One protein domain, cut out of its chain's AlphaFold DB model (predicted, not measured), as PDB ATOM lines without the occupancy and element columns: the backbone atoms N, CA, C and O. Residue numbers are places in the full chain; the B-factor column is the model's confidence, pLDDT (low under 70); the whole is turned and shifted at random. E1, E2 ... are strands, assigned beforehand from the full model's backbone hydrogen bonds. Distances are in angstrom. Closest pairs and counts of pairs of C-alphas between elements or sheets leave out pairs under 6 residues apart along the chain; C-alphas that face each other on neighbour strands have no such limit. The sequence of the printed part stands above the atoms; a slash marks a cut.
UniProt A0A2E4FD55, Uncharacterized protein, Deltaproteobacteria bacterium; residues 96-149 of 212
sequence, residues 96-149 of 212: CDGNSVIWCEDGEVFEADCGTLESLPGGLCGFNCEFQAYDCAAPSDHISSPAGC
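This is residues 96 to 149 of the 212 residues of an uncharacterized protein of Deltaproteobacteria bacterium (UniProt A0A2E4FD55). Two small two-stranded hairpins, E1 with E2 and E3 with E4, meet where E1 begins and E2 ends, while the far tip of the first hairpin, residues 104 to 109, sticks out. A loop joins the two hairpins, and a tail with no named element folds back past E3. The printed part has 54 residues, with no named helix and four strands in the order E1, E2, E3, E4; each sheet is an antiparallel pair. The class is all strand, though under half of the residues, 22 of 54, are in named elements. The whole is compact, with a radius of gyration of the C-alphas of 10.9 A and spans of 29 by 26 by 18 A.

Start at Cys 96; residues 96 to 97 make a short antiparallel pairing with residues 100 to 101 of E1. Find C-alpha 100 at (-17.273, -19.718, 25.965); from there E1, residues 100 to 105, runs 15.7 A. Past Asp 106 and Gly 107, E2, residues 108 to 113, runs 16.7 A and ends with C-alpha 113 at (-14.753, -17.368, 28.393). Next come E3, residues 124 to 128, 11.2 A long, and E4, residues 133 to 137, 11.1 A long; look for the end of E4 at C-alpha 137, (-13.854, -27.242, 33.367).

Look first at the hairpin of E1 and E2, antiparallel at 158 degrees between their directions. Here N 101 and O 112 are 2.9 A apart and N 110 and O 103 are 2.8 A apart, both within hydrogen-bond range. Go on to the hairpin of E3 and E4, antiparallel at 139 degrees, where N 124 and O 137 are 2.9 A apart and N 128 and O 133 are 2.8 A apart, again within range. Between the hairpins, compare Val 101 with Cys 125: their C-alphas, the closest of E1 and E3, are 5.6 A apart. The closest C-alphas of E1 and E4, those of Val 101 and Asp 135, are 6.0 A apart. The closest of E2 and E4, those of Ala 112 and Cys 136, are 7.8 A apart.

The two C-alphas farthest apart are those of Gly 107 and Ser 140, at 31.5 A. The printed part has no cut. The links E1 to E2 and E3 to E4 are tight, and the link E2 to E3, with 10 residues, is short. Residues 138 to 149 hold no named element, and their C-alphas lie 9 to 16 A from the mean of all C-alphas. The mean pLDDT of the printed part is 88.4; look for values under 70 at residue 142 and residues 144 to 148.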
ATOM      1  N   CYS A  96     -21.919 -24.699  24.910       96.56
ATOM      2  CA  CYS A  96     -20.642 -24.141  24.473       96.56
ATOM      3  C   CYS A  96     -20.755 -23.444  23.114       96.56
ATOM      4  O   CYS A  96     -21.210 -24.052  22.143       96.56
ATOM      5  N   ASP A  97     -20.239 -22.217  23.026       96.06
ATOM      6  CA  ASP A  97     -19.872 -21.557  21.771       96.06
ATOM      7  C   ASP A  97     -18.347 -21.391  21.718       96.06
ATOM      8  O   ASP A  97     -17.744 -20.518  22.349       96.06
ATOM      9  N   GLY A  98     -17.681 -22.315  21.023       95.12
ATOM     10  CA  GLY A  98     -16.225 -22.409  21.045       95.12
ATOM     11  C   GLY A  98     -15.697 -22.724  22.448       95.12
ATOM     12  O   GLY A  98     -15.864 -23.844  22.926       95.12
ATOM     13  N   ASN A  99     -15.019 -21.755  23.072       96.44
ATOM     14  CA  ASN A  99     -14.492 -21.878  24.436       96.44
ATOM     15  C   ASN A  99     -15.261 -21.042  25.472       96.44
ATOM     16  O   ASN A  99     -14.845 -20.988  26.631       96.44
ATOM     17  N   SER A 100     -16.352 -20.397  25.061       97.38
ATOM     18  CA  SER A 100     -17.273 -19.718  25.965       97.38
ATOM     19  C   SER A 100     -18.414 -20.658  26.342       97.38
ATOM     20  O   SER A 100     -18.954 -21.349  25.476       97.38
ATOM     21  N   VAL A 101     -18.803 -20.666  27.616       97.25
ATOM     22  CA  VAL A 101     -20.092 -21.219  28.052       97.25
ATOM     23  C   VAL A 101     -21.120 -20.096  28.081       97.25
ATOM     24  O   VAL A 101     -20.826 -19.006  28.570       97.25
ATOM     25  N   ILE A 102     -22.302 -20.355  27.532       96.75
ATOM     26  CA  ILE A 102     -23.434 -19.429  27.518       96.75
ATOM     27  C   ILE A 102     -24.608 -20.124  28.203       96.75
ATOM     28  O   ILE A 102     -24.931 -21.252  27.834       96.75
ATOM     29  N   TRP A 103     -25.238 -19.476  29.180       95.12
ATOM     30  CA  TRP A 103     -26.379 -20.027  29.920       95.12
ATOM     31  C   TRP A 103     -27.393 -18.941  30.281       95.12
ATOM     32  O   TRP A 103     -27.091 -17.750  30.235       95.12
ATOM     33  N   CYS A 104     -28.605 -19.365  30.624       92.62
ATOM     34  CA  CYS A 104     -29.664 -18.505  31.136       92.62
ATOM     35  C   CYS A 104     -29.796 -18.685  32.647       92.62
ATOM     36  O   CYS A 104     -29.985 -19.804  33.127       92.62
ATOM     37  N   GLU A 105     -29.756 -17.588  33.392       91.31
ATOM     38  CA  GLU A 105     -30.054 -17.574  34.823       91.31
ATOM     39  C   GLU A 105     -30.894 -16.333  35.140       91.31
ATOM     40  O   GLU A 105     -30.606 -15.243  34.654       91.31
ATOM     41  N   ASP A 106     -31.983 -16.500  35.896       87.88
ATOM     42  CA  ASP A 106     -32.897 -15.411  36.281       87.88
ATOM     43  C   ASP A 106     -33.396 -14.528  35.111       87.88
ATOM     44  O   ASP A 106     -33.659 -13.333  35.272       87.88
ATOM     45  N   GLY A 107     -33.558 -15.117  33.921       84.62
ATOM     46  CA  GLY A 107     -34.011 -14.404  32.726       84.62
ATOM     47  C   GLY A 107     -32.934 -13.544  32.056       84.62
ATOM     48  O   GLY A 107     -33.260 -12.766  31.164       84.62
ATOM     49  N   GLU A 108     -31.665 -13.664  32.449       89.81
ATOM     50  CA  GLU A 108     -30.526 -12.993  31.820       89.81
ATOM     51  C   GLU A 108     -29.580 -14.026  31.176       89.81
ATOM     52  O   GLU A 108     -29.292 -15.074  31.756       89.81
ATOM     53  N   VAL A 109     -29.082 -13.736  29.965       92.50
ATOM     54  CA  VAL A 109     -28.011 -14.539  29.349       92.50
ATOM     55  C   VAL A 109     -26.672 -14.161  29.963       92.50
ATOM     56  O   VAL A 109     -26.250 -13.003  29.913       92.50
ATOM     57  N   PHE A 110     -25.968 -15.168  30.454       95.69
ATOM     58  CA  PHE A 110     -24.594 -15.077  30.906       95.69
ATOM     59  C   PHE A 110     -23.662 -15.748  29.901       95.69
ATOM     60  O   PHE A 110     -24.014 -16.733  29.258       95.69
ATOM     61  N   GLU A 111     -22.453 -15.204  29.781       97.19
ATOM     62  CA  GLU A 111     -21.371 -15.772  28.985       97.19
ATOM     63  C   GLU A 111     -20.075 -15.730  29.800       97.19
ATOM     64  O   GLU A 111     -19.742 -14.702  30.400       97.19
ATOM     65  N   ALA A 112     -19.322 -16.828  29.798       97.00
ATOM     66  CA  ALA A 112     -17.996 -16.896  30.400       97.00
ATOM     67  C   ALA A 112     -16.984 -17.539  29.444       97.00
ATOM     68  O   ALA A 112     -17.152 -18.684  29.033       97.00
ATOM     69  N   ASP A 113     -15.897 -16.822  29.133       97.31
ATOM     70  CA  ASP A 113     -14.753 -17.368  28.393       97.31
ATOM     71  C   ASP A 113     -13.866 -18.190  29.335       97.31
ATOM     72  O   ASP A 113     -13.080 -17.650  30.126       97.31
ATOM     73  N   CYS A 114     -13.951 -19.512  29.198       96.50
ATOM     74  CA  CYS A 114     -13.260 -20.466  30.055       96.50
ATOM     75  C   CYS A 114     -11.731 -20.365  29.993       96.50
ATOM     76  O   CYS A 114     -11.045 -20.788  30.923       96.50
ATOM     77  N   GLY A 115     -11.173 -19.778  28.930       95.31
ATOM     78  CA  GLY A 115      -9.729 -19.631  28.758       95.31
ATOM     79  C   GLY A 115      -9.138 -18.477  29.568       95.31
ATOM     80  O   GLY A 115      -7.921 -18.428  29.765       95.31
ATOM     81  N   THR A 116      -9.983 -17.556  30.039       95.81
ATOM     82  CA  THR A 116      -9.567 -16.325  30.735       95.81
ATOM     83  C   THR A 116      -9.838 -16.342  32.236       95.81
ATOM     84  O   THR A 116      -9.411 -15.426  32.943       95.81
ATOM     85  N   LEU A 117     -10.500 -17.385  32.742       93.62
ATOM     86  CA  LEU A 117     -10.795 -17.521  34.163       93.62
ATOM     87  C   LEU A 117      -9.505 -17.718  34.969       93.62
ATOM     88  O   LEU A 117      -8.795 -18.712  34.823       93.62
ATOM     89  N   GLU A 118      -9.213 -16.781  35.875       93.19
ATOM     90  CA  GLU A 118      -8.014 -16.834  36.726       93.19
ATOM     91  C   GLU A 118      -8.006 -18.053  37.663       93.19
ATOM     92  O   GLU A 118      -6.941 -18.553  38.030       93.19
ATOM     93  N   SER A 119      -9.190 -18.544  38.038       91.25
ATOM     94  CA  SER A 119      -9.366 -19.753  38.848       91.25
ATOM     95  C   SER A 119      -9.017 -21.038  38.094       91.25
ATOM     96  O   SER A 119      -8.763 -22.057  38.735       91.25
ATOM     97  N   LEU A 120      -8.992 -20.996  36.759       89.50
ATOM     98  CA  LEU A 120      -8.924 -22.174  35.907       89.50
ATOM     99  C   LEU A 120      -8.022 -21.917  34.681       89.50
ATOM    100  O   LEU A 120      -8.505 -21.748  33.559       89.50
ATOM    101  N   PRO A 121      -6.691 -21.872  34.866       90.75
ATOM    102  CA  PRO A 121      -5.768 -21.558  33.783       90.75
ATOM    103  C   PRO A 121      -5.845 -22.607  32.665       90.75
ATOM    104  O   PRO A 121      -5.490 -23.769  32.862       90.75
ATOM    105  N   GLY A 122      -6.268 -22.170  31.475       90.31
ATOM    106  CA  GLY A 122      -6.463 -23.046  30.318       90.31
ATOM    107  C   GLY A 122      -7.765 -23.849  30.360       90.31
ATOM    108  O   GLY A 122      -7.812 -24.928  29.774       90.31
ATOM    109  N   GLY A 123      -8.784 -23.353  31.065       94.62
ATOM    110  CA  GLY A 123     -10.111 -23.952  31.100       94.62
ATOM    111  C   GLY A 123     -10.750 -24.099  29.722       94.62
ATOM    112  O   GLY A 123     -10.538 -23.278  28.822       94.62
ATOM    113  N   LEU A 124     -11.545 -25.159  29.579       95.38
ATOM    114  CA  LEU A 124     -12.303 -25.469  28.373       95.38
ATOM    115  C   LEU A 124     -13.796 -25.545  28.697       95.38
ATOM    116  O   LEU A 124     -14.173 -26.126  29.713       95.38
ATOM    117  N   CYS A 125     -14.638 -24.992  27.823       96.31
ATOM    118  CA  CYS A 125     -16.089 -25.152  27.949       96.31
ATOM    119  C   CYS A 125     -16.483 -26.593  27.639       96.31
ATOM    120  O   CYS A 125     -16.227 -27.037  26.518       96.31
ATOM    121  N   GLY A 126     -17.109 -27.311  28.574       92.69
ATOM    122  CA  GLY A 126     -17.546 -28.700  28.397       92.69
ATOM    123  C   GLY A 126     -18.753 -29.072  29.252       92.69
ATOM    124  O   GLY A 126     -19.139 -28.328  30.145       92.69
ATOM    125  N   PHE A 127     -19.356 -30.231  28.973       90.12
ATOM    126  CA  PHE A 127     -20.500 -30.714  29.746       90.12
ATOM    127  C   PHE A 127     -20.032 -31.355  31.057       90.12
ATOM    128  O   PHE A 127     -19.210 -32.275  31.051       90.12
ATOM    129  N   ASN A 128     -20.572 -30.884  32.176       87.62
ATOM    130  CA  ASN A 128     -20.311 -31.400  33.508       87.62
ATOM    131  C   ASN A 128     -21.417 -32.386  33.911       87.62
ATOM    132  O   ASN A 128     -22.545 -31.993  34.208       87.62
ATOM    133  N   CYS A 129     -21.087 -33.679  33.969       83.81
ATOM    134  CA  CYS A 129     -22.056 -34.713  34.337       83.81
ATOM    135  C   CYS A 129     -22.536 -34.630  35.803       83.81
ATOM    136  O   CYS A 129     -23.561 -35.227  36.119       83.81
ATOM    137  N   GLU A 130     -21.823 -33.934  36.701       83.81
ATOM    138  CA  GLU A 130     -22.256 -33.738  38.095       83.81
ATOM    139  C   GLU A 130     -23.436 -32.765  38.179       83.81
ATOM    140  O   GLU A 130     -24.392 -33.020  38.910       83.81
ATOM    141  N   PHE A 131     -23.390 -31.684  37.395       84.94
ATOM    142  CA  PHE A 131     -24.438 -30.658  37.368       84.94
ATOM    143  C   PHE A 131     -25.441 -30.834  36.226       84.94
ATOM    144  O   PHE A 131     -26.444 -30.132  36.205       84.94
ATOM    145  N   GLN A 132     -25.182 -31.773  35.306       88.06
ATOM    146  CA  GLN A 132     -25.932 -31.935  34.058       88.06
ATOM    147  C   GLN A 132     -26.065 -30.604  33.301       88.06
ATOM    148  O   GLN A 132     -27.145 -30.252  32.851       88.06
ATOM    149  N   ALA A 133     -24.961 -29.859  33.208       92.69
ATOM    150  CA  ALA A 133     -24.894 -28.537  32.589       92.69
ATOM    151  C   ALA A 133     -23.530 -28.311  31.932       92.69
ATOM    152  O   ALA A 133     -22.535 -28.932  32.317       92.69
ATOM    153  N   TYR A 134     -23.466 -27.422  30.946       94.25
ATOM    154  CA  TYR A 134     -22.209 -26.934  30.390       94.25
ATOM    155  C   TYR A 134     -21.563 -25.938  31.358       94.25
ATOM    156  O   TYR A 134     -22.237 -25.075  31.908       94.25
ATOM    157  N   ASP A 135     -20.252 -26.057  31.564       95.62
ATOM    158  CA  ASP A 135     -19.472 -25.183  32.447       95.62
ATOM    159  C   ASP A 135     -18.007 -25.102  31.974       95.62
ATOM    160  O   ASP A 135     -17.546 -25.854  31.106       95.62
ATOM    161  N   CYS A 136     -17.247 -24.180  32.556       96.12
ATOM    162  CA  CYS A 136     -15.809 -24.097  32.413       96.12
ATOM    163  C   CYS A 136     -15.115 -25.129  33.306       96.12
ATOM    164  O   CYS A 136     -15.043 -24.981  34.525       96.12
ATOM    165  N   ALA A 137     -14.534 -26.150  32.680       92.69
ATOM    166  CA  ALA A 137     -13.854 -27.242  33.367       92.69
ATOM    167  C   ALA A 137     -12.368 -27.310  33.001       92.69
ATOM    168  O   ALA A 137     -11.933 -26.855  31.933       92.69
ATOM    169  N   ALA A 138     -11.554 -27.867  33.903       89.56
ATOM    170  CA  ALA A 138     -10.157 -28.133  33.586       89.56
ATOM    171  C   ALA A 138     -10.086 -29.104  32.391       89.56
ATOM    172  O   ALA A 138     -10.957 -29.963  32.248       89.56
ATOM    173  N   PRO A 139      -9.034 -29.053  31.555       84.31
ATOM    174  CA  PRO A 139      -8.917 -29.945  30.400       84.31
ATOM    175  C   PRO A 139      -8.978 -31.441  30.743       84.31
ATOM    176  O   PRO A 139      -9.316 -32.248  29.884       84.31
ATOM    177  N   SER A 140      -8.632 -31.818  31.980       82.06
ATOM    178  CA  SER A 140      -8.720 -33.195  32.481       82.06
ATOM    179  C   SER A 140     -10.147 -33.668  32.750       82.06
ATOM    180  O   SER A 140     -10.379 -34.873  32.753       82.06
ATOM    181  N   ASP A 141     -11.071 -32.734  32.961       78.69
ATOM    182  CA  ASP A 141     -12.448 -32.991  33.393       78.69
ATOM    183  C   ASP A 141     -13.441 -32.750  32.243       78.69
ATOM    184  O   ASP A 141     -14.655 -32.859  32.401       78.69
ATOM    185  N   HIS A 142     -12.917 -32.426  31.058       68.19
ATOM    186  CA  HIS A 142     -13.698 -32.130  29.872       68.19
ATOM    187  C   HIS A 142     -14.208 -33.413  29.221       68.19
ATOM    188  O   HIS A 142     -13.440 -34.194  28.652       68.19
ATOM    189  N   ILE A 143     -15.524 -33.617  29.268       71.75
ATOM    190  CA  ILE A 143     -16.194 -34.631  28.459       71.75
ATOM    191  C   ILE A 143     -16.833 -33.908  27.280       71.75
ATOM    192  O   ILE A 143     -17.762 -33.117  27.423       71.75
ATOM    193  N   SER A 144     -16.326 -34.183  26.080       64.88
ATOM    194  CA  SER A 144     -16.753 -33.487  24.864       64.88
ATOM    195  C   SER A 144     -18.149 -33.892  24.364       64.88
ATOM    196  O   SER A 144     -18.554 -33.437  23.298       64.88
ATOM    197  N   SER A 145     -18.868 -34.780  25.066       65.50
ATOM    198  CA  SER A 145     -20.189 -35.242  24.638       65.50
ATOM    199  C   SER A 145     -21.082 -35.694  25.806       65.50
ATOM    200  O   SER A 145     -20.646 -36.533  26.600       65.50
ATOM    201  N   PRO A 146     -22.349 -35.235  25.875       64.44
ATOM    202  CA  PRO A 146     -23.303 -35.630  26.918       64.44
ATOM    203  C   PRO A 146     -23.649 -37.127  26.882       64.44
ATOM    204  O   PRO A 146     -24.053 -37.695  27.894       64.44
ATOM    205  N   ALA A 147     -23.396 -37.813  25.759       68.31
ATOM    206  CA  ALA A 147     -23.540 -39.268  25.649       68.31
ATOM    207  C   ALA A 147     -22.606 -40.057  26.595       68.31
ATOM    208  O   ALA A 147     -22.796 -41.255  26.782       68.31
ATOM    209  N   GLY A 148     -21.594 -39.405  27.185       64.31
ATOM    210  CA  GLY A 148     -20.722 -39.989  28.208       64.31
ATOM    211  C   GLY A 148     -21.261 -39.899  29.640       64.31
ATOM    212  O   GLY A 148     -20.659 -40.493  30.530       64.31
ATOM    213  N   CYS A 149     -22.368 -39.183  29.876       70.44
ATOM    214  CA  CYS A 149     -22.947 -38.996  31.212       70.44
ATOM    215  C   CYS A 149     -23.958 -40.075  31.611       70.44
ATOM    216  O   CYS A 149     -24.627 -39.952  32.641       70.44
TER     217      CYS A 149